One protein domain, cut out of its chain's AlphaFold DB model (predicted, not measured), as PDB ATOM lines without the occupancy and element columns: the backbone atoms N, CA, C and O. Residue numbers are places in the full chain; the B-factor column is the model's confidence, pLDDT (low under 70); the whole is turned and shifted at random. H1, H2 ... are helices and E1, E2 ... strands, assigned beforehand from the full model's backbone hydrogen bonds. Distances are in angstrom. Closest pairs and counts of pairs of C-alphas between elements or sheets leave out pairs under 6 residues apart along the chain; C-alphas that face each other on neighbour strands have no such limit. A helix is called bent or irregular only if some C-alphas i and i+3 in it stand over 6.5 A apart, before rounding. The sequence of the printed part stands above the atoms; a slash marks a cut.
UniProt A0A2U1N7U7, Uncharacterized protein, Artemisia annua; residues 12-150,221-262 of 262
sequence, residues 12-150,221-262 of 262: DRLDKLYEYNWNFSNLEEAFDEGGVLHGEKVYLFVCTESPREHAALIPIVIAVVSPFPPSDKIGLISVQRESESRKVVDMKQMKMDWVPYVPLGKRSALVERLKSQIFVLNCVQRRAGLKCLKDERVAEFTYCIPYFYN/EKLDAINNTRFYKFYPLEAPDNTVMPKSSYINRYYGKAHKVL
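This is residues 12 to 150 and 221 to 262 of the 262 residues of an uncharacterized protein of Artemisia annua (UniProt A0A2U1N7U7). A strongly twisted sheet of five strands runs through the middle, with H2 packed on one face and the short strand E9 over the other; a smaller three-stranded sheet, E4 E3 E7, sits near E1. Long loops reach outward, and the turn at residues 131 to 136 sticks out. The 181 printed residues hold H1 H2 E1 E2 E3 E4 E5 E6 H3 H4 E7 H5 E8 E9, in that order; under half of the residues are in these elements, and the class is mixed, helices and strands. The large sheet, order E5 E6 E1 E2 E8, is mixed; the small one is antiparallel. The whole is compact, with a radius of gyration of the C-alphas of 17.1 A and spans of 47 by 39 by 37 A.

Start at H1, residues 12 to 18, which only grazes the large sheet with residues 14 to 17; it is irregular, but only just, with C-alphas 12 and 15 6.6 A apart. H2, residues 25 to 31, is on that sheet over E2, residues 58 to 65, at a height over the sheet of 9.8 A, and runs along the strands, at 6 degrees to E2 on the local plane. E1, residues 42 to 49, and E2 form an antiparallel hairpin; look at N 47 and O 60, 2.9 A. E3, residues 73 to 76, and E4, residues 87 to 90, are a hairpin with N 74 and O 89 at 2.8 A. E5, residues 96 to 100, and E6, residues 118 to 123, are another, with N 97 and O 122 at 2.9 A. E6 is parallel to E1, with N 44 and O 119 at 2.8 A. H3, residues 127 to 130, is on neither sheet, and H4, residues 135 to 142, only grazes the small one. E7, residues 144 to 146, is antiparallel to E3, with N 75 and O 145 at 2.8 A, and near E1. H5, residues 221 to 227, is on neither sheet. E8, residues 230 to 234, is antiparallel to E2, with N 63 and O 232 at 2.8 A. E9, residues 250 to 252, pairs with no named strand; its closest C-alpha to E2 is Ile 251, 7.8 A from that of Ile 62. In H4 and H5 every O i to N i+4 pair is within hydrogen-bond range; in H2 2 of 3 are, in H1 0 of 3 but 3 of 4 O i to N i+3 pairs, and H3 is too short for an i+4 pair.

Find C-alpha 12 at (33.422, -15.226, -22.600), where H1 begins. E1 starts at C-alpha 42, (38.573, -15.766, 7.180), and is 21.7 A long; E2 is 22.5 A, E6 16.2 A. E9 ends at C-alpha 252, (40.560, -28.333, -5.838).

The farthest C-alphas, Glu 33 and Glu 82, are 48.5 A apart. Residues 151 to 220 are not printed; C-alphas 150 and 221 are 14.5 A apart across the cut. The links E5 to E6 and E8 to E9 are long. Mean pLDDT of the printed part is 79.8; 38 residues are under 70, among them 77 to 86 and 104 to 115.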
ATOM      1  N   ASP A  12      34.656 -15.253 -21.807       51.09
ATOM      2  CA  ASP A  12      33.422 -15.226 -22.600       51.09
ATOM      3  C   ASP A  12      32.175 -15.798 -21.892       51.09
ATOM      4  O   ASP A  12      31.043 -15.545 -22.306       51.09
ATOM      5  N   ARG A  13      32.344 -16.550 -20.805       53.28
ATOM      6  CA  ARG A  13      31.265 -17.066 -19.954       53.28
ATOM      7  C   ARG A  13      31.116 -16.293 -18.637       53.28
ATOM      8  O   ARG A  13      30.151 -16.552 -17.918       53.28
ATOM      9  N   LEU A  14      32.015 -15.350 -18.311       62.50
ATOM     10  CA  LEU A  14      31.922 -14.518 -17.095       62.50
ATOM     11  C   LEU A  14      30.692 -13.619 -17.143       62.50
ATOM     12  O   LEU A  14      30.032 -13.433 -16.124       62.50
ATOM     13  N   ASP A  15      30.365 -13.103 -18.326       62.25
ATOM     14  CA  ASP A  15      29.192 -12.255 -18.536       62.25
ATOM     15  C   ASP A  15      27.907 -12.971 -18.092       62.25
ATOM     16  O   ASP A  15      27.069 -12.373 -17.420       62.25
ATOM     17  N   LYS A  16      27.831 -14.294 -18.298       66.88
ATOM     18  CA  LYS A  16      26.706 -15.132 -17.853       66.88
ATOM     19  C   LYS A  16      26.561 -15.220 -16.335       66.88
ATOM     20  O   LYS A  16      25.473 -15.500 -15.854       66.88
ATOM     21  N   LEU A  17      27.625 -15.010 -15.556       71.06
ATOM     22  CA  LEU A  17      27.504 -14.958 -14.093       71.06
ATOM     23  C   LEU A  17      26.846 -13.664 -13.626       71.06
ATOM     24  O   LEU A  17      26.106 -13.693 -12.646       71.06
ATOM     25  N   TYR A  18      27.121 -12.554 -14.316       70.94
ATOM     26  CA  TYR A  18      26.559 -11.241 -14.001       70.94
ATOM     27  C   TYR A  18      25.120 -11.071 -14.500       70.94
ATOM     28  O   TYR A  18      24.429 -10.162 -14.046       70.94
ATOM     29  N   GLU A  19      24.653 -11.947 -15.393       74.12
ATOM     30  CA  GLU A  19      23.248 -12.016 -15.813       74.12
ATOM     31  C   GLU A  19      22.304 -12.415 -14.666       74.12
ATOM     32  O   GLU A  19      21.108 -12.125 -14.727       74.12
ATOM     33  N   TYR A  20      22.828 -13.032 -13.601       75.00
ATOM     34  CA  TYR A  20      22.032 -13.569 -12.503       75.00
ATOM     35  C   TYR A  20      22.377 -12.939 -11.153       75.00
ATOM     36  O   TYR A  20      23.537 -12.717 -10.808       75.00
ATOM     37  N   ASN A  21      21.343 -12.701 -10.344       81.62
ATOM     38  CA  ASN A  21      21.498 -12.213  -8.979       81.62
ATOM     39  C   ASN A  21      21.614 -13.391  -8.003       81.62
ATOM     40  O   ASN A  21      20.629 -13.817  -7.404       81.62
ATOM     41  N   TRP A  22      22.819 -13.941  -7.881       86.00
ATOM     42  CA  TRP A  22      23.090 -15.079  -7.006       86.00
ATOM     43  C   TRP A  22      22.873 -14.737  -5.530       86.00
ATOM     44  O   TRP A  22      23.508 -13.826  -4.991       86.00
ATOM     45  N   ASN A  23      22.004 -15.498  -4.864       88.50
ATOM     46  CA  ASN A  23      21.704 -15.310  -3.450       88.50
ATOM     47  C   ASN A  23      22.702 -16.072  -2.561       88.50
ATOM     48  O   ASN A  23      22.669 -17.301  -2.506       88.50
ATOM     49  N   PHE A  24      23.542 -15.324  -1.841       91.50
ATOM     50  CA  PHE A  24      24.494 -15.827  -0.845       91.50
ATOM     51  C   PHE A  24      24.153 -15.356   0.579       91.50
ATOM     52  O   PHE A  24      25.058 -15.116   1.379       91.50
ATOM     53  N   SER A  25      22.869 -15.199   0.926       90.88
ATOM     54  CA  SER A  25      22.491 -14.822   2.299       90.88
ATOM     55  C   SER A  25      23.009 -15.828   3.333       90.88
ATOM     56  O   SER A  25      23.411 -15.433   4.416       90.88
ATOM     57  N   ASN A  26      23.145 -17.106   2.961       93.62
ATOM     58  CA  ASN A  26      23.791 -18.134   3.782       93.62
ATOM     59  C   ASN A  26      25.254 -17.818   4.148       93.62
ATOM     60  O   ASN A  26      25.726 -18.242   5.202       93.62
ATOM     61  N   LEU A  27      25.989 -17.105   3.289       93.75
ATOM     62  CA  LEU A  27      27.339 -16.630   3.592       93.75
ATOM     63  C   LEU A  27      27.296 -15.441   4.556       93.75
ATOM     64  O   LEU A  27      28.125 -15.376   5.456       93.75
ATOM     65  N   GLU A  28      26.351 -14.519   4.376       91.06
ATOM     66  CA  GLU A  28      26.167 -13.370   5.272       91.06
ATOM     67  C   GLU A  28      25.779 -13.843   6.682       91.06
ATOM     68  O   GLU A  28      26.478 -13.530   7.644       91.06
ATOM     69  N   GLU A  29      24.789 -14.732   6.778       93.00
ATOM     70  CA  GLU A  29      24.344 -15.383   8.017       93.00
ATOM     71  C   GLU A  29      25.468 -16.172   8.705       93.00
ATOM     72  O   GLU A  29      25.507 -16.280   9.929       93.00
ATOM     73  N   ALA A  30      26.419 -16.724   7.943       95.31
ATOM     74  CA  ALA A  30      27.564 -17.410   8.530       95.31
ATOM     75  C   ALA A  30      28.500 -16.458   9.288       95.31
ATOM     76  O   ALA A  30      29.188 -16.919  10.198       95.31
ATOM     77  N   PHE A  31      28.529 -15.168   8.944       93.12
ATOM     78  CA  PHE A  31      29.303 -14.146   9.653       93.12
ATOM     79  C   PHE A  31      28.515 -13.419  10.751       93.12
ATOM     80  O   PHE A  31      29.142 -12.743  11.566       93.12
ATOM     81  N   ASP A  32      27.188 -13.548  10.785       91.81
ATOM     82  CA  ASP A  32      26.330 -12.957  11.817       91.81
ATOM     83  C   ASP A  32      26.467 -13.666  13.176       91.81
ATOM     84  O   ASP A  32      27.042 -14.748  13.281       91.81
ATOM     85  N   GLU A  33      25.949 -13.058  14.247       92.56
ATOM     86  CA  GLU A  33      26.022 -13.618  15.603       92.56
ATOM     87  C   GLU A  33      25.427 -15.039  15.666       92.56
ATOM     88  O   GLU A  33      24.268 -15.269  15.329       92.56
ATOM     89  N   GLY A  34      26.240 -16.011  16.101       91.62
ATOM     90  CA  GLY A  34      25.880 -17.437  16.122       91.62
ATOM     91  C   GLY A  34      26.183 -18.200  14.823       91.62
ATOM     92  O   GLY A  34      26.050 -19.426  14.794       91.62
ATOM     93  N   GLY A  35      26.628 -17.505  13.774       94.19
ATOM     94  CA  GLY A  35      27.090 -18.082  12.518       94.19
ATOM     95  C   GLY A  35      28.427 -18.821  12.642       94.19
ATOM     96  O   GLY A  35      29.233 -18.582  13.539       94.19
ATOM     97  N   VAL A  36      28.684 -19.747  11.712       95.44
ATOM     98  CA  VAL A  36      29.869 -20.635  11.750       95.44
ATOM     99  C   VAL A  36      31.206 -19.934  11.482       95.44
ATOM    100  O   VAL A  36      32.248 -20.532  11.726       95.44
ATOM    101  N   LEU A  37      31.181 -18.707  10.960       95.62
ATOM    102  CA  LEU A  37      32.346 -17.857  10.692       95.62
ATOM    103  C   LEU A  37      32.371 -16.614  11.600       95.62
ATOM    104  O   LEU A  37      33.198 -15.721  11.406       95.62
ATOM    105  N   HIS A  38      31.460 -16.514  12.569       94.25
ATOM    106  CA  HIS A  38      31.338 -15.341  13.426       94.25
ATOM    107  C   HIS A  38      32.584 -15.143  14.297       94.25
ATOM    108  O   HIS A  38      32.947 -16.005  15.094       94.25
ATOM    109  N   GLY A  39      33.224 -13.976  14.167       90.81
ATOM    110  CA  GLY A  39      34.438 -13.617  14.910       90.81
ATOM    111  C   GLY A  39      35.721 -14.297  14.420       90.81
ATOM    112  O   GLY A  39      36.795 -14.019  14.959       90.81
ATOM    113  N   GLU A  40      35.624 -15.149  13.398       94.75
ATOM    114  CA  GLU A  40      36.759 -15.867  12.829       94.75
ATOM    115  C   GLU A  40      37.558 -14.998  11.860       94.75
ATOM    116  O   GLU A  40      37.031 -14.117  11.173       94.75
ATOM    117  N   LYS A  41      38.859 -15.289  11.751       95.00
ATOM    118  CA  LYS A  41      39.685 -14.733  10.679       95.00
ATOM    119  C   LYS A  41      39.547 -15.607   9.436       95.00
ATOM    120  O   LYS A  41      39.906 -16.783   9.451       95.00
ATOM    121  N   VAL A  42      39.020 -15.025   8.362       96.31
ATOM    122  CA  VAL A  42      38.573 -15.766   7.180       96.31
ATOM    123  C   VAL A  42      39.199 -15.225   5.902       96.31
ATOM    124  O   VAL A  42      39.203 -14.022   5.645       96.31
ATOM    125  N   TYR A  43      39.674 -16.144   5.069       95.50
ATOM    126  CA  TYR A  43      40.182 -15.887   3.728       95.50
ATOM    127  C   TYR A  43      39.210 -16.464   2.699       95.50
ATOM    128  O   TYR A  43      38.932 -17.661   2.695       95.50
ATOM    129  N   LEU A  44      38.673 -15.598   1.847       95.38
ATOM    130  CA  LEU A  44      37.648 -15.917   0.865       95.38
ATOM    131  C   LEU A  44      38.232 -15.914  -0.545       95.38
ATOM    132  O   LEU A  44      38.900 -14.962  -0.954       95.38
ATOM    133  N   PHE A  45      37.906 -16.929  -1.330       92.56
ATOM    134  CA  PHE A  45      38.074 -16.875  -2.777       92.56
ATOM    135  C   PHE A  45      36.840 -17.443  -3.460       92.56
ATOM    136  O   PHE A  45      36.125 -18.273  -2.901       92.56
ATOM    137  N   VAL A  46      36.575 -16.966  -4.670       87.50
ATOM    138  CA  VAL A  46      35.460 -17.455  -5.476       87.50
ATOM    139  C   VAL A  46      36.016 -18.404  -6.517       87.50
ATOM    140  O   VAL A  46      37.056 -18.109  -7.094       87.50
ATOM    141  N   CYS A  47      35.333 -19.513  -6.753       81.50
ATOM    142  CA  CYS A  47      35.536 -20.397  -7.891       81.50
ATOM    143  C   CYS A  47      34.194 -20.622  -8.591       81.50
ATOM    144  O   CYS A  47      33.159 -20.127  -8.143       81.50
ATOM    145  N   THR A  48      34.195 -21.346  -9.704       79.56
ATOM    146  CA  THR A  48      32.953 -21.708 -10.389       79.56
ATOM    147  C   THR A  48      32.928 -23.174 -10.736       79.56
ATOM    148  O   THR A  48      33.951 -23.755 -11.093       79.56
ATOM    149  N   GLU A  49      31.738 -23.751 -10.682       79.88
ATOM    150  CA  GLU A  49      31.497 -25.129 -11.070       79.88
ATOM    151  C   GLU A  49      30.519 -25.186 -12.234       79.88
ATOM    152  O   GLU A  49      29.521 -24.467 -12.267       79.88
ATOM    153  N   SER A  50      30.812 -26.059 -13.194       70.94
ATOM    154  CA  SER A  50      29.885 -26.413 -14.265       70.94
ATOM    155  C   SER A  50      29.406 -27.835 -14.000       70.94
ATOM    156  O   SER A  50      30.168 -28.782 -14.221       70.94
ATOM    157  N   PRO A  51      28.168 -28.036 -13.527       63.91
ATOM    158  CA  PRO A  51      27.569 -29.358 -13.561       63.91
ATOM    159  C   PRO A  51      27.554 -29.860 -15.006       63.91
ATOM    160  O   PRO A  51      27.225 -29.098 -15.913       63.91
ATOM    161  N   ARG A  52      27.869 -31.140 -15.241       56.59
ATOM    162  CA  ARG A  52      27.821 -31.724 -16.601       56.59
ATOM    163  C   ARG A  52      26.438 -31.595 -17.254       56.59
ATOM    164  O   ARG A  52      26.335 -31.613 -18.471       56.59
ATOM    165  N   GLU A  53      25.400 -31.469 -16.431       53.00
ATOM    166  CA  GLU A  53      23.992 -31.426 -16.830       53.00
ATOM    167  C   GLU A  53      23.417 -30.000 -16.902       53.00
ATOM    168  O   GLU A  53      22.272 -29.837 -17.306       53.00
ATOM    169  N   HIS A  54      24.180 -28.964 -16.519       56.59
ATOM    170  CA  HIS A  54      23.698 -27.577 -16.483       56.59
ATOM    171  C   HIS A  54      24.525 -26.673 -17.400       56.59
ATOM    172  O   HIS A  54      25.755 -26.695 -17.391       56.59
ATOM    173  N   ALA A  55      23.841 -25.819 -18.164       55.31
ATOM    174  CA  ALA A  55      24.488 -24.845 -19.047       55.31
ATOM    175  C   ALA A  55      25.107 -23.653 -18.284       55.31
ATOM    176  O   ALA A  55      26.020 -22.987 -18.795       55.31
ATOM    177  N   ALA A  56      24.613 -23.376 -17.072       65.12
ATOM    178  CA  ALA A  56      25.039 -22.254 -16.244       65.12
ATOM    179  C   ALA A  56      26.256 -22.614 -15.380       65.12
ATOM    180  O   ALA A  56      26.326 -23.688 -14.782       65.12
ATOM    181  N   LEU A  57      27.208 -21.684 -15.306       76.81
ATOM    182  CA  LEU A  57      28.292 -21.735 -14.332       76.81
ATOM    183  C   LEU A  57      27.751 -21.277 -12.987       76.81
ATOM    184  O   LEU A  57      27.138 -20.216 -12.903       76.81
ATOM    185  N   ILE A  58      27.992 -22.067 -11.951       82.62
ATOM    186  CA  ILE A  58      27.566 -21.753 -10.593       82.62
ATOM    187  C   ILE A  58      28.756 -21.109  -9.879       82.62
ATOM    188  O   ILE A  58      29.803 -21.757  -9.779       82.62
ATOM    189  N   PRO A  59      28.651 -19.859  -9.396       87.94
ATOM    190  CA  PRO A  59      29.682 -19.263  -8.565       87.94
ATOM    191  C   PRO A  59      29.648 -19.914  -7.188       87.94
ATOM    192  O   PRO A  59      28.584 -20.138  -6.625       87.94
ATOM    193  N   ILE A  60      30.819 -20.194  -6.640       89.75
ATOM    194  CA  ILE A  60      30.998 -20.849  -5.352       89.75
ATOM    195  C   ILE A  60      31.978 -20.029  -4.536       89.75
ATOM    196  O   ILE A  60      33.047 -19.668  -5.025       89.75
ATOM    197  N   VAL A  61      31.647 -19.766  -3.275       93.44
ATOM    198  CA  VAL A  61      32.559 -19.077  -2.360       93.44
ATOM    199  C   VAL A  61      33.214 -20.096  -1.441       93.44
ATOM    200  O   VAL A  61      32.538 -20.852  -0.745       93.44
ATOM    201  N   ILE A  62      34.541 -20.108  -1.423       95.56
ATOM    202  CA  ILE A  62      35.328 -20.891  -0.476       95.56
ATOM    203  C   ILE A  62      35.775 -19.973   0.647       95.56
ATOM    204  O   ILE A  62      36.368 -18.925   0.394       95.56
ATOM    205  N   ALA A  63      35.509 -20.386   1.882       96.88
ATOM    206  CA  ALA A  63      35.963 -19.711   3.083       96.88
ATOM    207  C   ALA A  63      36.966 -20.576   3.841       96.88
ATOM    208  O   ALA A  63      36.685 -21.725   4.186       96.88
ATOM    209  N   VAL A  64      38.133 -19.997   4.102       96.38
ATOM    210  CA  VAL A  64      39.234 -20.629   4.820       96.38
ATOM    211  C   VAL A  64      39.399 -19.924   6.156       96.38
ATOM    212  O   VAL A  64      39.814 -18.766   6.199       96.38
ATOM    213  N   VAL A  65      39.056 -20.613   7.241       96.19
ATOM    214  CA  VAL A  65      39.280 -20.127   8.606       96.19
ATOM    215  C   VAL A  65      40.726 -20.416   8.971       96.19
ATOM    216  O   VAL A  65      41.113 -21.580   9.059       96.19
ATOM    217  N   SER A  66      41.525 -19.361   9.126       92.44
ATOM    218  CA  SER A  66      42.953 -19.465   9.429       92.44
ATOM    219  C   SER A  66      43.476 -18.173  10.069       92.44
ATOM    220  O   SER A  66      43.061 -17.075   9.683       92.44
ATOM    221  N   PRO A  67      44.437 -18.243  11.009       89.44
ATOM    222  CA  PRO A  67      45.072 -17.053  11.570       89.44
ATOM    223  C   PRO A  67      46.006 -16.326  10.582       89.44
ATOM    224  O   PRO A  67      46.331 -15.154  10.800       89.44
ATOM    225  N   PHE A  68      46.413 -16.954   9.476       87.94
ATOM    226  CA  PHE A  68      47.282 -16.370   8.443       87.94
ATOM    227  C   PHE A  68      46.837 -16.759   7.025       87.94
ATOM    228  O   PHE A  68      46.048 -17.691   6.865       87.94
ATOM    229  N   PRO A  69      47.317 -16.054   5.979       89.94
ATOM    230  CA  PRO A  69      46.916 -16.347   4.611       89.94
ATOM    231  C   PRO A  69      47.203 -17.806   4.234       89.94
ATOM    232  O   PRO A  69      48.289 -18.291   4.551       89.94
ATOM    233  N   PRO A  70      46.281 -18.490   3.533       89.38
ATOM    234  CA  PRO A  70      46.440 -19.902   3.174       89.38
ATOM    235  C   PRO A  70      47.703 -20.199   2.349       89.38
ATOM    236  O   PRO A  70      48.247 -21.298   2.406       89.38
ATOM    237  N   SER A  71      48.143 -19.226   1.545       88.75
ATOM    238  CA  SER A  71      49.308 -19.309   0.662       88.75
ATOM    239  C   SER A  71      49.601 -17.940   0.039       88.75
ATOM    240  O   SER A  71      48.682 -17.142  -0.148       88.75
ATOM    241  N   ASP A  72      50.856 -17.684  -0.331       87.69
ATOM    242  CA  ASP A  72      51.289 -16.589  -1.212       87.69
ATOM    243  C   ASP A  72      51.593 -17.060  -2.649       87.69
ATOM    244  O   ASP A  72      52.115 -16.305  -3.472       87.69
ATOM    245  N   LYS A  73      51.232 -18.307  -2.961       87.44
ATOM    246  CA  LYS A  73      51.391 -18.980  -4.252       87.44
ATOM    247  C   LYS A  73      50.052 -19.291  -4.915       87.44
ATOM    248  O   LYS A  73      49.015 -19.401  -4.259       87.44
ATOM    249  N   ILE A  74      50.097 -19.496  -6.225       86.88
ATOM    250  CA  ILE A  74      48.968 -19.884  -7.066       86.88
ATOM    251  C   ILE A  74      49.426 -20.961  -8.057       86.88
ATOM    252  O   ILE A  74      50.527 -20.885  -8.603       86.88
ATOM    253  N   GLY A  75      48.617 -21.997  -8.255       82.12
ATOM    254  CA  GLY A  75      48.860 -23.009  -9.280       82.12
ATOM    255  C   GLY A  75      48.370 -22.524 -10.640       82.12
ATOM    256  O   GLY A  75      47.370 -21.825 -10.714       82.12
ATOM    257  N   LEU A  76      49.047 -22.898 -11.717       78.19
ATOM    258  CA  LEU A  76      48.623 -22.670 -13.097       78.19
ATOM    259  C   LEU A  76      48.335 -24.027 -13.739       78.19
ATOM    260  O   LEU A  76      49.199 -24.910 -13.737       78.19
ATOM    261  N   ILE A  77      47.126 -24.192 -14.276       67.38
ATOM    262  CA  ILE A  77      46.718 -25.389 -15.013       67.38
ATOM    263  C   ILE A  77      46.797 -25.079 -16.512       67.38
ATOM    264  O   ILE A  77      46.136 -24.173 -16.999       67.38
ATOM    265  N   SER A  78      47.600 -25.818 -17.275       56.28
ATOM    266  CA  SER A  78      47.580 -25.712 -18.740       56.28
ATOM    267  C   SER A  78      46.550 -26.682 -19.319       56.28
ATOM    268  O   SER A  78      46.626 -27.877 -19.048       56.28
ATOM    269  N   VAL A  79      45.612 -26.188 -20.134       47.25
ATOM    270  CA  VAL A  79      44.626 -27.023 -20.858       47.25
ATOM    271  C   VAL A  79      45.184 -27.566 -22.185       47.25
ATOM    272  O   VAL A  79      44.623 -28.485 -22.766       47.25
ATOM    273  N   GLN A  80      46.312 -27.037 -22.674       39.91
ATOM    274  CA  GLN A  80      46.798 -27.291 -24.040       39.91
ATOM    275  C   GLN A  80      47.908 -28.346 -24.166       39.91
ATOM    276  O   GLN A  80      48.354 -28.613 -25.280       39.91
ATOM    277  N   ARG A  81      48.396 -28.947 -23.073       44.75
ATOM    278  CA  ARG A  81      49.434 -29.991 -23.144       44.75
ATOM    279  C   ARG A  81      49.031 -31.188 -22.294       44.75
ATOM    280  O   ARG A  81      48.941 -31.072 -21.078       44.75
ATOM    281  N   GLU A  82      48.824 -32.323 -22.958       37.16
ATOM    282  CA  GLU A  82      48.436 -33.647 -22.431       37.16
ATOM    283  C   GLU A  82      49.452 -34.294 -21.460       37.16
ATOM    284  O   GLU A  82      49.415 -35.494 -21.211       37.16
ATOM    285  N   SER A  83      50.331 -33.510 -20.840       39.12
ATOM    286  CA  SER A  83      51.195 -33.948 -19.746       39.12
ATOM    287  C   SER A  83      51.615 -32.744 -18.895       39.12
ATOM    288  O   SER A  83      52.549 -32.010 -19.197       39.12
ATOM    289  N   GLU A  84      50.849 -32.508 -17.832       45.88
ATOM    290  CA  GLU A  84      51.313 -31.996 -16.536       45.88
ATOM    291  C   GLU A  84      52.354 -30.859 -16.496       45.88
ATOM    292  O   GLU A  84      53.234 -30.872 -15.637       45.88
ATOM    293  N   SER A  85      52.228 -29.787 -17.286       46.12
ATOM    294  CA  SER A  85      52.917 -28.539 -16.913       46.12
ATOM    295  C   SER A  85      52.147 -27.873 -15.763       46.12
ATOM    296  O   SER A  85      51.402 -26.911 -15.958       46.12
ATOM    297  N   ARG A  86      52.272 -28.460 -14.569       64.06
ATOM    298  CA  ARG A  86      51.759 -27.975 -13.284       64.06
ATOM    299  C   ARG A  86      52.776 -26.966 -12.757       64.06
ATOM    300  O   ARG A  86      53.850 -27.353 -12.310       64.06
ATOM    301  N   LYS A  87      52.477 -25.669 -12.839       74.81
ATOM    302  CA  LYS A  87      53.392 -24.630 -12.348       74.81
ATOM    303  C   LYS A  87      52.785 -23.940 -11.142       74.81
ATOM    304  O   LYS A  87      51.730 -23.331 -11.257       74.81
ATOM    305  N   VAL A  88      53.461 -24.000 -10.003       80.50
ATOM    306  CA  VAL A  88      53.139 -23.145  -8.858       80.50
ATOM    307  C   VAL A  88      54.013 -21.896  -8.953       80.50
ATOM    308  O   VAL A  88      55.231 -21.996  -9.084       80.50
ATOM    309  N   VAL A  89      53.392 -20.718  -8.937       83.38
ATOM    310  CA  VAL A  89      54.073 -19.415  -9.022       83.38
ATOM    311  C   VAL A  89      53.669 -18.523  -7.860       83.38
ATOM    312  O   VAL A  89      52.606 -18.712  -7.272       83.38
ATOM    313  N   ASP A  90      54.477 -17.512  -7.544       85.50
ATOM    314  CA  ASP A  90      54.100 -16.546  -6.512       85.50
ATOM    315  C   ASP A  90      52.937 -15.669  -6.988       85.50
ATOM    316  O   ASP A  90      52.927 -15.153  -8.112       85.50
ATOM    317  N   MET A  91      51.995 -15.393  -6.092       88.06
ATOM    318  CA  MET A  91      50.855 -14.513  -6.346       88.06
ATOM    319  C   MET A  91      51.296 -13.113  -6.793       88.06
ATOM    320  O   MET A  91      50.670 -12.517  -7.670       88.06
ATOM    321  N   LYS A  92      52.440 -12.617  -6.300       87.56
ATOM    322  CA  LYS A  92      53.035 -11.340  -6.739       87.56
ATOM    323  C   LYS A  92      53.353 -11.317  -8.232       87.56
ATOM    324  O   LYS A  92      53.160 -10.279  -8.875       87.56
ATOM    325  N   GLN A  93      53.816 -12.440  -8.788       84.75
ATOM    326  CA  GLN A  93      54.069 -12.564 -10.223       84.75
ATOM    327  C   GLN A  93      52.755 -12.427 -10.986       84.75
ATOM    328  O   GLN A  93      52.719 -11.727 -11.991       84.75
ATOM    329  N   MET A  94      51.671 -13.003 -10.460       83.75
ATOM    330  CA  MET A  94      50.313 -12.931 -11.010       83.75
ATOM    331  C   MET A  94      49.543 -11.655 -10.650       83.75
ATOM    332  O   MET A  94      48.397 -11.513 -11.053       83.75
ATOM    333  N   LYS A  95      50.148 -10.695  -9.936       87.00
ATOM    334  CA  LYS A  95      49.446  -9.506  -9.407       87.00
ATOM    335  C   LYS A  95      48.189  -9.881  -8.614       87.00
ATOM    336  O   LYS A  95      47.174  -9.200  -8.706       87.00
ATOM    337  N   MET A  96      48.282 -10.947  -7.831       88.31
ATOM    338  CA  MET A  96      47.252 -11.427  -6.918       88.31
ATOM    339  C   MET A  96      47.688 -11.169  -5.474       88.31
ATOM    340  O   MET A  96      48.881 -11.231  -5.177       88.31
ATOM    341  N   ASP A  97      46.739 -10.878  -4.587       90.94
ATOM    342  CA  ASP A  97      47.002 -10.727  -3.152       90.94
ATOM    343  C   ASP A  97      45.756 -11.027  -2.303       90.94
ATOM    344  O   ASP A  97      44.625 -10.970  -2.797       90.94
ATOM    345  N   TRP A  98      45.964 -11.318  -1.020       92.00
ATOM    346  CA  TRP A  98      44.907 -11.384  -0.014       92.00
ATOM    347  C   TRP A  98      44.641  -9.986   0.527       92.00
ATOM    348  O   TRP A  98      45.353  -9.487   1.399       92.00
ATOM    349  N   VAL A  99      43.597  -9.341   0.018       90.12
ATOM    350  CA  VAL A  99      43.271  -7.962   0.392       90.12
ATOM    351  C   VAL A  99      42.166  -7.929   1.447       90.12
ATOM    352  O   VAL A  99      41.249  -8.751   1.388       90.12
ATOM    353  N   PRO A 100      42.195  -6.990   2.412       90.06
ATOM    354  CA  PRO A 100      41.099  -6.818   3.357       90.06
ATOM    355  C   PRO A 100      39.771  -6.599   2.626       90.06
ATOM    356  O   PRO A 100      39.678  -5.762   1.724       90.06
ATOM    357  N   TYR A 101      38.731  -7.329   3.022       86.31
ATOM    358  CA  TYR A 101      37.388  -7.081   2.523       86.31
ATOM    359  C   TYR A 101      36.891  -5.715   3.010       86.31
ATOM    360  O   TYR A 101      36.901  -5.418   4.206       86.31
ATOM    361  N   VAL A 102      36.428  -4.881   2.078       79.44
ATOM    362  CA  VAL A 102      35.849  -3.569   2.383       79.44
ATOM    363  C   VAL A 102      34.354  -3.610   2.063       79.44
ATOM    364  O   VAL A 102      33.993  -3.645   0.879       79.44
ATOM    365  N   PRO A 103      33.474  -3.581   3.083       74.19
ATOM    366  CA  PRO A 103      32.033  -3.543   2.873       74.19
ATOM    367  C   PRO A 103      31.630  -2.363   1.990       74.19
ATOM    368  O   PRO A 103      32.188  -1.270   2.106       74.19
ATOM    369  N   LEU A 104      30.619  -2.563   1.140       69.38
ATOM    370  CA  LEU A 104      30.164  -1.567   0.162       69.38
ATOM    371  C   LEU A 104      29.888  -0.195   0.796       69.38
ATOM    372  O   LEU A 104      30.374   0.820   0.297       69.38
ATOM    373  N   GLY A 105      29.207  -0.167   1.946       67.00
ATOM    374  CA  GLY A 105      28.888   1.066   2.677       67.00
ATOM    375  C   GLY A 105      30.077   1.753   3.365       67.00
ATOM    376  O   GLY A 105      29.927   2.860   3.868       67.00
ATOM    377  N   LYS A 106      31.258   1.121   3.400       65.94
ATOM    378  CA  LYS A 106      32.468   1.626   4.075       65.94
ATOM    379  C   LYS A 106      33.628   1.905   3.111       65.94
ATOM    380  O   LYS A 106      34.732   2.185   3.566       65.94
ATOM    381  N   ARG A 107      33.392   1.886   1.792       66.75
ATOM    382  CA  ARG A 107      34.423   2.119   0.756       66.75
ATOM    383  C   ARG A 107      35.070   3.518   0.793       66.75
ATOM    384  O   ARG A 107      36.101   3.709   0.160       66.75
ATOM    385  N   SER A 108      34.504   4.480   1.528       61.06
ATOM    386  CA  SER A 108      35.104   5.804   1.775       61.06
ATOM    387  C   SER A 108      36.094   5.834   2.949       61.06
ATOM    388  O   SER A 108      36.829   6.809   3.100       61.06
ATOM    389  N   ALA A 109      36.129   4.794   3.787       62.66
ATOM    390  CA  ALA A 109      37.089   4.691   4.878       62.66
ATOM    391  C   ALA A 109      38.474   4.298   4.336       62.66
ATOM    392  O   ALA A 109      38.593   3.425   3.479       62.66
ATOM    393  N   LEU A 110      39.532   4.919   4.867       60.53
ATOM    394  CA  LEU A 110      40.912   4.504   4.601       60.53
ATOM    395  C   LEU A 110      41.082   3.030   4.995       60.53
ATOM    396  O   LEU A 110      40.927   2.689   6.169       60.53
ATOM    397  N   VAL A 111      41.409   2.177   4.017       61.12
ATOM    398  CA  VAL A 111      41.544   0.715   4.174       61.12
ATOM    399  C   VAL A 111      42.505   0.350   5.311       61.12
ATOM    400  O   VAL A 111      42.230  -0.571   6.069       61.12
ATOM    401  N   GLU A 112      43.563   1.139   5.513       59.44
ATOM    402  CA  GLU A 112      44.553   0.962   6.588       59.44
ATOM    403  C   GLU A 112      43.971   1.081   8.009       59.44
ATOM    404  O   GLU A 112      44.550   0.572   8.965       59.44
ATOM    405  N   ARG A 113      42.818   1.741   8.173       60.66
ATOM    406  CA  ARG A 113      42.158   1.917   9.478       60.66
ATOM    407  C   ARG A 113      41.161   0.800   9.793       60.66
ATOM    408  O   ARG A 113      40.638   0.759  10.907       60.66
ATOM    409  N   LEU A 114      40.877  -0.088   8.839       62.53
ATOM    410  CA  LEU A 114      39.966  -1.213   9.024       62.53
ATOM    411  C   LEU A 114      40.738  -2.406   9.595       62.53
ATOM    412  O   LEU A 114      41.536  -3.039   8.908       62.53
ATOM    413  N   LYS A 115      40.455  -2.763  10.851       66.19
ATOM    414  CA  LYS A 115      40.826  -4.075  11.395       66.19
ATOM    415  C   LYS A 115      39.889  -5.128  10.798       66.19
ATOM    416  O   LYS A 115      38.881  -5.465  11.409       66.19
ATOM    417  N   SER A 116      40.171  -5.572   9.574       75.69
ATOM    418  CA  SER A 116      39.373  -6.618   8.929       75.69
ATOM    419  C   SER A 116      39.787  -7.999   9.425       75.69
ATOM    420  O   SER A 116      40.973  -8.323   9.455       75.69
ATOM    421  N   GLN A 117      38.800  -8.820   9.777       87.88
ATOM    422  CA  GLN A 117      38.975 -10.262   9.969       87.88
ATOM    423  C   GLN A 117      38.729 -11.042   8.670       87.88
ATOM    424  O   GLN A 117      39.092 -12.208   8.584       87.88
ATOM    425  N   ILE A 118      38.176 -10.391   7.640       92.62
ATOM    426  CA  ILE A 118      37.838 -11.004   6.355       92.62
ATOM    427  C   ILE A 118      38.801 -10.493   5.283       92.62
ATOM    428  O   ILE A 118      38.982  -9.281   5.112       92.62
ATOM    429  N   PHE A 119      39.392 -11.416   4.540       92.88
ATOM    430  CA  PHE A 119      40.302 -11.154   3.433       92.88
ATOM    431  C   PHE A 119      39.773 -11.845   2.184       92.88
ATOM    432  O   PHE A 119      39.213 -12.930   2.270       92.88
ATOM    433  N   VAL A 120      39.944 -11.229   1.020       92.19
ATOM    434  CA  VAL A 120      39.526 -11.787  -0.270       92.19
ATOM    435  C   VAL A 120      40.737 -11.927  -1.182       92.19
ATOM    436  O   VAL A 120      41.571 -11.022  -1.251       92.19
ATOM    437  N   LEU A 121      40.838 -13.049  -1.891       91.12
ATOM    438  CA  LEU A 121      41.822 -13.209  -2.955       91.12
ATOM    439  C   LEU A 121      41.432 -12.300  -4.121       91.12
ATOM    440  O   LEU A 121      40.342 -12.443  -4.675       91.12
ATOM    441  N   ASN A 122      42.301 -11.365  -4.493       85.31
ATOM    442  CA  ASN A 122      41.972 -10.369  -5.506       85.31
ATOM    443  C   ASN A 122      43.148 -10.064  -6.438       85.31
ATOM    444  O   ASN A 122      44.308 -10.091  -6.031       85.31
ATOM    445  N   CYS A 123      42.828  -9.714  -7.684       84.69
ATOM    446  CA  CYS A 123      43.788  -9.153  -8.622       84.69
ATOM    447  C   CYS A 123      44.030  -7.681  -8.277       84.69
ATOM    448  O   CYS A 123      43.124  -6.850  -8.330       84.69
ATOM    449  N   VAL A 124      45.273  -7.344  -7.939       83.94
ATOM    450  CA  VAL A 124      45.694  -5.983  -7.574       83.94
ATOM    451  C   VAL A 124      46.143  -5.159  -8.788       83.94
ATOM    452  O   VAL A 124      46.587  -4.017  -8.654       83.94
ATOM    453  N   GLN A 125      46.029  -5.710 -10.000       80.12
ATOM    454  CA  GLN A 125      46.310  -4.989 -11.237       80.12
ATOM    455  C   GLN A 125      45.181  -4.005 -11.576       80.12
ATOM    456  O   GLN A 125      43.993  -4.302 -11.468       80.12
ATOM    457  N   ARG A 126      45.543  -2.805 -12.052       73.94
ATOM    458  CA  ARG A 126      44.555  -1.818 -12.518       73.94
ATOM    459  C   ARG A 126      43.785  -2.364 -13.723       73.94
ATOM    460  O   ARG A 126      44.398  -2.886 -14.652       73.94
ATOM    461  N   ARG A 127      42.470  -2.114 -13.779       70.25
ATOM    462  CA  ARG A 127      41.592  -2.525 -14.898       70.25
ATOM    463  C   ARG A 127      42.138  -2.149 -16.280       70.25
ATOM    464  O   ARG A 127      42.052  -2.947 -17.201       70.25
ATOM    465  N   ALA A 128      42.733  -0.962 -16.425       70.62
ATOM    466  CA  ALA A 128      43.345  -0.536 -17.689       70.62
ATOM    467  C   ALA A 128      44.504  -1.450 -18.121       70.62
ATOM    468  O   ALA A 128      44.618  -1.772 -19.295       70.62
ATOM    469  N   GLY A 129      45.320  -1.918 -17.173       71.44
ATOM    470  CA  GLY A 129      46.411  -2.846 -17.456       71.44
ATOM    471  C   GLY A 129      45.924  -4.254 -17.799       71.44
ATOM    472  O   GLY A 129      46.615  -4.960 -18.519       71.44
ATOM    473  N   LEU A 130      44.755  -4.672 -17.301       71.12
ATOM    474  CA  LEU A 130      44.158  -5.968 -17.655       71.12
ATOM    475  C   LEU A 130      43.714  -6.014 -19.126       71.12
ATOM    476  O   LEU A 130      43.876  -7.037 -19.777       71.12
ATOM    477  N   LYS A 131      43.229  -4.892 -19.675       72.25
ATOM    478  CA  LYS A 131      42.798  -4.785 -21.084       72.25
ATOM    479  C   LYS A 131      43.945  -4.856 -22.099       72.25
ATOM    480  O   LYS A 131      43.688  -5.012 -23.286       72.25
ATOM    481  N   CYS A 132      45.185  -4.694 -21.645       76.00
ATOM    482  CA  CYS A 132      46.378  -4.690 -22.491       76.00
ATOM    483  C   CYS A 132      47.234  -5.952 -22.299       76.00
ATOM    484  O   CYS A 132      48.405  -5.959 -22.681       76.00
ATOM    485  N   LEU A 133      46.691  -6.991 -21.656       77.62
ATOM    486  CA  LEU A 133      47.386  -8.263 -21.500       77.62
ATOM    487  C   LEU A 133      47.480  -8.990 -22.845       77.62
ATOM    488  O   LEU A 133      46.552  -8.957 -23.645       77.62
ATOM    489  N   LYS A 134      48.615  -9.657 -23.071       79.69
ATOM    490  CA  LYS A 134      48.784 -10.599 -24.184       79.69
ATOM    491  C   LYS A 134      47.946 -11.854 -23.927       79.69
ATOM    492  O   LYS A 134      47.813 -12.243 -22.768       79.69
ATOM    493  N   ASP A 135      47.486 -12.522 -24.980       73.75
ATOM    494  CA  ASP A 135      46.611 -13.703 -24.885       73.75
ATOM    495  C   ASP A 135      47.179 -14.816 -23.992       73.75
ATOM    496  O   ASP A 135      46.467 -15.352 -23.147       73.75
ATOM    497  N   GLU A 136      48.483 -15.098 -24.088       72.56
ATOM    498  CA  GLU A 136      49.172 -16.060 -23.207       72.56
ATOM    499  C   GLU A 136      48.992 -15.707 -21.727       72.56
ATOM    500  O   GLU A 136      48.698 -16.557 -20.890       72.56
ATOM    501  N   ARG A 137      49.116 -14.418 -21.402       76.31
ATOM    502  CA  ARG A 137      48.981 -13.929 -20.035       76.31
ATOM    503  C   ARG A 137      47.529 -13.934 -19.576       76.31
ATOM    504  O   ARG A 137      47.273 -14.166 -18.401       76.31
ATOM    505  N   VAL A 138      46.587 -13.684 -20.482       73.88
ATOM    506  CA  VAL A 138      45.153 -13.834 -20.210       73.88
ATOM    507  C   VAL A 138      44.838 -15.290 -19.858       73.88
ATOM    508  O   VAL A 138      44.181 -15.526 -18.849       73.88
ATOM    509  N   ALA A 139      45.379 -16.257 -20.606       70.31
ATOM    510  CA  ALA A 139      45.198 -17.679 -20.322       70.31
ATOM    511  C   ALA A 139      45.724 -18.075 -18.930       70.31
ATOM    512  O   ALA A 139      45.053 -18.818 -18.218       70.31
ATOM    513  N   GLU A 140      46.869 -17.538 -18.494       74.81
ATOM    514  CA  GLU A 140      47.378 -17.786 -17.136       74.81
ATOM    515  C   GLU A 140      46.410 -17.305 -16.046       74.81
ATOM    516  O   GLU A 140      46.276 -17.972 -15.025       74.81
ATOM    517  N   PHE A 141      45.713 -16.179 -16.245       74.31
ATOM    518  CA  PHE A 141      44.675 -15.727 -15.309       74.31
ATOM    519  C   PHE A 141      43.423 -16.607 -15.356       74.31
ATOM    520  O   PHE A 141      42.821 -16.825 -14.311       74.31
ATOM    521  N   THR A 142      43.047 -17.120 -16.531       68.69
ATOM    522  CA  THR A 142      41.878 -17.998 -16.723       68.69
ATOM    523  C   THR A 142      42.037 -19.371 -16.066       68.69
ATOM    524  O   THR A 142      41.047 -20.011 -15.731       68.69
ATOM    525  N   TYR A 143      43.272 -19.845 -15.894       69.44
ATOM    526  CA  TYR A 143      43.543 -21.182 -15.359       69.44
ATOM    527  C   TYR A 143      44.395 -21.174 -14.088       69.44
ATOM    528  O   TYR A 143      45.049 -22.171 -13.757       69.44
ATOM    529  N   CYS A 144      44.413 -20.052 -13.369       77.06
ATOM    530  CA  CYS A 144      45.085 -19.976 -12.082       77.06
ATOM    531  C   CYS A 144      44.192 -20.534 -10.972       77.06
ATOM    532  O   CYS A 144      43.012 -20.216 -10.923       77.06
ATOM    533  N   ILE A 145      44.749 -21.352 -10.074       81.44
ATOM    534  CA  ILE A 145      44.048 -21.926  -8.927       81.44
ATOM    535  C   ILE A 145      44.714 -21.605  -7.597       81.44
ATOM    536  O   ILE A 145      45.941 -21.668  -7.525       81.44
ATOM    537  N   PRO A 146      43.974 -21.255  -6.520       87.19
ATOM    538  CA  PRO A 146      44.598 -20.862  -5.278       87.19
ATOM    539  C   PRO A 146      45.295 -22.102  -4.745       87.19
ATOM    540  O   PRO A 146      44.723 -23.197  -4.723       87.19
ATOM    541  N   TYR A 147      46.546 -21.921  -4.361       85.44
ATOM    542  CA  TYR A 147      47.323 -22.963  -3.720       85.44
ATOM    543  C   TYR A 147      47.007 -22.940  -2.223       85.44
ATOM    544  O   TYR A 147      46.752 -21.875  -1.654       85.44
ATOM    545  N   PHE A 148      46.997 -24.106  -1.597       86.06
ATOM    546  CA  PHE A 148      47.037 -24.240  -0.148       86.06
ATOM    547  C   PHE A 148      48.342 -24.937   0.177       86.06
ATOM    548  O   PHE A 148      48.642 -25.976  -0.407       86.06
ATOM    549  N   TYR A 149      49.138 -24.339   1.057       75.69
ATOM    550  CA  TYR A 149      50.356 -24.984   1.510       75.69
ATOM    551  C   TYR A 149      50.024 -25.880   2.701       75.69
ATOM    552  O   TYR A 149      49.860 -25.383   3.817       75.69
ATOM    553  N   ASN A 150      49.927 -27.187   2.456       71.69
ATOM    554  CA  ASN A 150      49.818 -28.181   3.512       71.69
ATOM    555  C   ASN A 150      51.179 -28.869   3.723       71.69
ATOM    556  O   ASN A 150      51.549 -29.718   2.921       71.69
ATOM    557  N   GLU A 221      52.883 -23.349  16.969       77.19
ATOM    558  CA  GLU A 221      51.698 -22.509  16.772       77.19
ATOM    559  C   GLU A 221      51.223 -22.478  15.310       77.19
ATOM    560  O   GLU A 221      50.024 -22.537  15.035       77.19
ATOM    561  N   LYS A 222      52.150 -22.410  14.350       77.81
ATOM    562  CA  LYS A 222      51.816 -22.399  12.925       77.81
ATOM    563  C   LYS A 222      51.398 -23.786  12.434       77.81
ATOM    564  O   LYS A 222      50.469 -23.870  11.636       77.81
ATOM    565  N   LEU A 223      52.016 -24.858  12.933       80.00
ATOM    566  CA  LEU A 223      51.589 -26.235  12.654       80.00
ATOM    567  C   LEU A 223      50.178 -26.506  13.196       80.00
ATOM    568  O   LEU A 223      49.317 -27.006  12.472       80.00
ATOM    569  N   ASP A 224      49.911 -26.101  14.435       81.75
ATOM    570  CA  ASP A 224      48.600 -26.233  15.069       81.75
ATOM    571  C   ASP A 224      47.544 -25.414  14.319       81.75
ATOM    572  O   ASP A 224      46.424 -25.876  14.108       81.75
ATOM    573  N   ALA A 225      47.892 -24.211  13.858       83.19
ATOM    574  CA  ALA A 225      47.011 -23.389  13.038       83.19
ATOM    575  C   ALA A 225      46.670 -24.035  11.685       83.19
ATOM    576  O   ALA A 225      45.519 -23.962  11.253       83.19
ATOM    577  N   ILE A 226      47.632 -24.692  11.030       81.94
ATOM    578  CA  ILE A 226      47.385 -25.449   9.792       81.94
ATOM    579  C   ILE A 226      46.432 -26.613  10.075       81.94
ATOM    580  O   ILE A 226      45.420 -26.746   9.393       81.94
ATOM    581  N   ASN A 227      46.685 -27.392  11.128       83.25
ATOM    582  CA  ASN A 227      45.829 -28.520  11.513       83.25
ATOM    583  C   ASN A 227      44.403 -28.094  11.896       83.25
ATOM    584  O   ASN A 227      43.437 -28.819  11.657       83.25
ATOM    585  N   ASN A 228      44.264 -26.907  12.482       88.56
ATOM    586  CA  ASN A 228      42.976 -26.337  12.856       88.56
ATOM    587  C   ASN A 228      42.307 -25.547  11.723       88.56
ATOM    588  O   ASN A 228      41.184 -25.076  11.906       88.56
ATOM    589  N   THR A 229      42.952 -25.411  10.559       92.12
ATOM    590  CA  THR A 229      42.378 -24.701   9.416       92.12
ATOM    591  C   THR A 229      41.120 -25.419   8.932       92.12
ATOM    592  O   THR A 229      41.108 -26.632   8.719       92.12
ATOM    593  N   ARG A 230      40.033 -24.666   8.744       95.06
ATOM    594  CA  ARG A 230      38.747 -25.204   8.275       95.06
ATOM    595  C   ARG A 230      38.354 -24.598   6.941       95.06
ATOM    596  O   ARG A 230      38.526 -23.407   6.702       95.06
ATOM    597  N   PHE A 231      37.773 -25.441   6.095       96.12
ATOM    598  CA  PHE A 231      37.315 -25.082   4.758       96.12
ATOM    599  C   PHE A 231      35.797 -25.199   4.681       96.12
ATOM    600  O   PHE A 231      35.246 -26.281   4.893       96.12
ATOM    601  N   TYR A 232      35.134 -24.108   4.333       97.69
ATOM    602  CA  TYR A 232      33.697 -24.058   4.100       97.69
ATOM    603  C   TYR A 232      33.452 -23.712   2.640       97.69
ATOM    604  O   TYR A 232      34.148 -22.874   2.068       97.69
ATOM    605  N   LYS A 233      32.468 -24.365   2.035       96.56
ATOM    606  CA  LYS A 233      32.120 -24.171   0.631       96.56
ATOM    607  C   LYS A 233      30.663 -23.763   0.525       96.56
ATOM    608  O   LYS A 233      29.790 -24.560   0.846       96.56
ATOM    609  N   PHE A 234      30.436 -22.534   0.089       95.44
ATOM    610  CA  PHE A 234      29.125 -21.918  -0.016       95.44
ATOM    611  C   PHE A 234      28.655 -21.946  -1.463       95.44
ATOM    612  O   PHE A 234      29.270 -21.342  -2.345       95.44
ATOM    613  N   TYR A 235      27.550 -22.642  -1.678       92.88
ATOM    614  CA  TYR A 235      26.733 -22.543  -2.872       92.88
ATOM    615  C   TYR A 235      25.717 -21.412  -2.691       92.88
ATOM    616  O   TYR A 235      25.305 -21.129  -1.561       92.88
ATOM    617  N   PRO A 236      25.268 -20.792  -3.789       91.06
ATOM    618  CA  PRO A 236      24.097 -19.936  -3.740       91.06
ATOM    619  C   PRO A 236      22.875 -20.760  -3.307       91.06
ATOM    620  O   PRO A 236      22.814 -21.972  -3.530       91.06
ATOM    621  N   LEU A 237      21.908 -20.110  -2.660       88.38
ATOM    622  CA  LEU A 237      20.703 -20.784  -2.162       88.38
ATOM    623  C   LEU A 237      19.786 -21.258  -3.293       88.38
ATOM    624  O   LEU A 237      19.167 -22.314  -3.187       88.38
ATOM    625  N   GLU A 238      19.728 -20.491  -4.379       82.19
ATOM    626  CA  GLU A 238      18.837 -20.726  -5.510       82.19
ATOM    627  C   GLU A 238      19.624 -20.653  -6.821       82.19
ATOM    628  O   GLU A 238      20.501 -19.800  -6.991       82.19
ATOM    629  N   ALA A 239      19.311 -21.566  -7.741       72.19
ATOM    630  CA  ALA A 239      19.748 -21.463  -9.125       72.19
ATOM    631  C   ALA A 239      18.828 -20.495  -9.885       72.19
ATOM    632  O   ALA A 239      17.645 -20.405  -9.555       72.19
ATOM    633  N   PRO A 240      19.315 -19.829 -10.944       67.12
ATOM    634  CA  PRO A 240      18.508 -18.891 -11.720       67.12
ATOM    635  C   PRO A 240      17.222 -19.458 -12.333       67.12
ATOM    636  O   PRO A 240      16.301 -18.708 -12.646       67.12
ATOM    637  N   ASP A 241      17.174 -20.770 -12.536       70.69
ATOM    638  CA  ASP A 241      16.091 -21.522 -13.166       70.69
ATOM    639  C   ASP A 241      15.361 -22.456 -12.180       70.69
ATOM    640  O   ASP A 241      14.590 -23.317 -12.602       70.69
ATOM    641  N   ASN A 242      15.591 -22.295 -10.869       68.06
ATOM    642  CA  ASN A 242      15.110 -23.182  -9.803       68.06
ATOM    643  C   ASN A 242      15.548 -24.652  -9.947       68.06
ATOM    644  O   ASN A 242      14.972 -25.534  -9.300       68.06
ATOM    645  N   THR A 243      16.572 -24.942 -10.755       68.12
ATOM    646  CA  THR A 243      17.099 -26.301 -10.871       68.12
ATOM    647  C   THR A 243      17.924 -26.670  -9.635       68.12
ATOM    648  O   THR A 243      18.587 -25.841  -9.006       68.12
ATOM    649  N   VAL A 244      17.876 -27.949  -9.256       71.81
ATOM    650  CA  VAL A 244      18.672 -28.483  -8.148       71.81
ATOM    651  C   VAL A 244      20.153 -28.435  -8.518       71.81
ATOM    652  O   VAL A 244      20.608 -29.170  -9.392       71.81
ATOM    653  N   MET A 245      20.921 -27.609  -7.809       76.19
ATOM    654  CA  MET A 245      22.369 -27.517  -7.992       76.19
ATOM    655  C   MET A 245      23.067 -28.709  -7.330       76.19
ATOM    656  O   MET A 245      22.991 -28.851  -6.104       76.19
ATOM    657  N   PRO A 246      23.779 -29.563  -8.088       78.38
ATOM    658  CA  PRO A 246      24.559 -30.629  -7.483       78.38
ATOM    659  C   PRO A 246      25.711 -30.014  -6.689       78.38
ATOM    660  O   PRO A 246      26.577 -29.335  -7.240       78.38
ATOM    661  N   LYS A 247      25.714 -30.257  -5.376       87.00
ATOM    662  CA  LYS A 247      26.769 -29.787  -4.479       87.00
ATOM    663  C   LYS A 247      27.869 -30.838  -4.355       87.00
ATOM    664  O   LYS A 247      27.600 -32.029  -4.215       87.00
ATOM    665  N   SER A 248      29.116 -30.391  -4.353       87.38
ATOM    666  CA  SER A 248      30.305 -31.216  -4.148       87.38
ATOM    667  C   SER A 248      31.121 -30.655  -2.995       87.38
ATOM    668  O   SER A 248      31.271 -29.442  -2.874       87.38
ATOM    669  N   SER A 249      31.705 -31.520  -2.168       89.19
ATOM    670  CA  SER A 249      32.656 -31.078  -1.146       89.19
ATOM    671  C   SER A 249      34.043 -30.790  -1.720       89.19
ATOM    672  O   SER A 249      34.821 -30.107  -1.075       89.19
ATOM    673  N   TYR A 250      34.390 -31.305  -2.900       87.81
ATOM    674  CA  TYR A 250      35.717 -31.109  -3.488       87.81
ATOM    675  C   TYR A 250      35.947 -29.637  -3.857       87.81
ATOM    676  O   TYR A 250      35.081 -29.029  -4.475       87.81
ATOM    677  N   ILE A 251      37.083 -29.059  -3.467       84.75
ATOM    678  CA  ILE A 251      37.434 -27.659  -3.742       84.75
ATOM    679  C   ILE A 251      38.363 -27.601  -4.951       84.75
ATOM    680  O   ILE A 251      38.001 -27.086  -6.004       84.75
ATOM    681  N   ASN A 252      39.572 -28.128  -4.790       83.62
ATOM    682  CA  ASN A 252      40.560 -28.333  -5.838       83.62
ATOM    683  C   ASN A 252      41.641 -29.280  -5.293       83.62
ATOM    684  O   ASN A 252      41.591 -29.692  -4.136       83.62
ATOM    685  N   ARG A 253      42.641 -29.588  -6.116       78.75
ATOM    686  CA  ARG A 253      43.712 -30.524  -5.763       78.75
ATOM    687  C   ARG A 253      44.568 -30.116  -4.559       78.75
ATOM    688  O   ARG A 253      45.130 -30.992  -3.931       78.75
ATOM    689  N   TYR A 254      44.692 -28.818  -4.274       83.69
ATOM    690  CA  TYR A 254      45.524 -28.304  -3.179       83.69
ATOM    691  C   TYR A 254      44.736 -28.171  -1.873       83.69
ATOM    692  O   TYR A 254      45.293 -28.298  -0.796       83.69
ATOM    693  N   TYR A 255      43.433 -27.900  -1.964       86.19
ATOM    694  CA  TYR A 255      42.548 -27.771  -0.802       86.19
ATOM    695  C   TYR A 255      41.821 -29.076  -0.449       86.19
ATOM    696  O   TYR A 255      41.187 -29.167   0.601       86.19
ATOM    697  N   GLY A 256      41.823 -30.066  -1.344       86.44
ATOM    698  CA  GLY A 256      41.093 -31.313  -1.169       86.44
ATOM    699  C   GLY A 256      39.583 -31.086  -1.053       86.44
ATOM    700  O   GLY A 256      38.925 -30.641  -2.000       86.44
ATOM    701  N   LYS A 257      39.006 -31.431   0.104       89.38
ATOM    702  CA  LYS A 257      37.563 -31.344   0.376       89.38
ATOM    703  C   LYS A 257      37.252 -30.305   1.452       89.38
ATOM    704  O   LYS A 257      37.931 -30.207   2.467       89.38
ATOM    705  N   ALA A 258      36.149 -29.592   1.260       93.56
ATOM    706  CA  ALA A 258      35.529 -28.759   2.272       93.56
ATOM    707  C   ALA A 258      35.094 -29.602   3.476       93.56
ATOM    708  O   ALA A 258      34.528 -30.686   3.320       93.56
ATOM    709  N   HIS A 259      35.300 -29.054   4.669       95.75
ATOM    710  CA  HIS A 259      34.819 -29.619   5.926       95.75
ATOM    711  C   HIS A 259      33.299 -29.495   6.051       95.75
ATOM    712  O   HIS A 259      32.648 -30.351   6.644       95.75
ATOM    713  N   LYS A 260      32.725 -28.426   5.484       96.62
ATOM    714  CA  LYS A 260      31.279 -28.212   5.432       96.62
ATOM    715  C   LYS A 260      30.879 -27.578   4.104       96.62
ATOM    716  O   LYS A 260      31.523 -26.640   3.638       96.62
ATOM    717  N   VAL A 261      29.798 -28.090   3.526       95.00
ATOM    718  CA  VAL A 261      29.150 -27.523   2.342       95.00
ATOM    719  C   VAL A 261      27.850 -26.858   2.785       95.00
ATOM    720  O   VAL A 261      27.079 -27.466   3.529       95.00
ATOM    721  N   LEU A 262      27.645 -25.611   2.369       91.88
ATOM    722  CA  LEU A 262      26.537 -24.735   2.747       91.88
ATOM    723  C   LEU A 262      25.820 -24.253   1.486       91.88
ATOM    724  O   LEU A 262      26.501 -24.002   0.473       91.88
TER     725      LEU A 262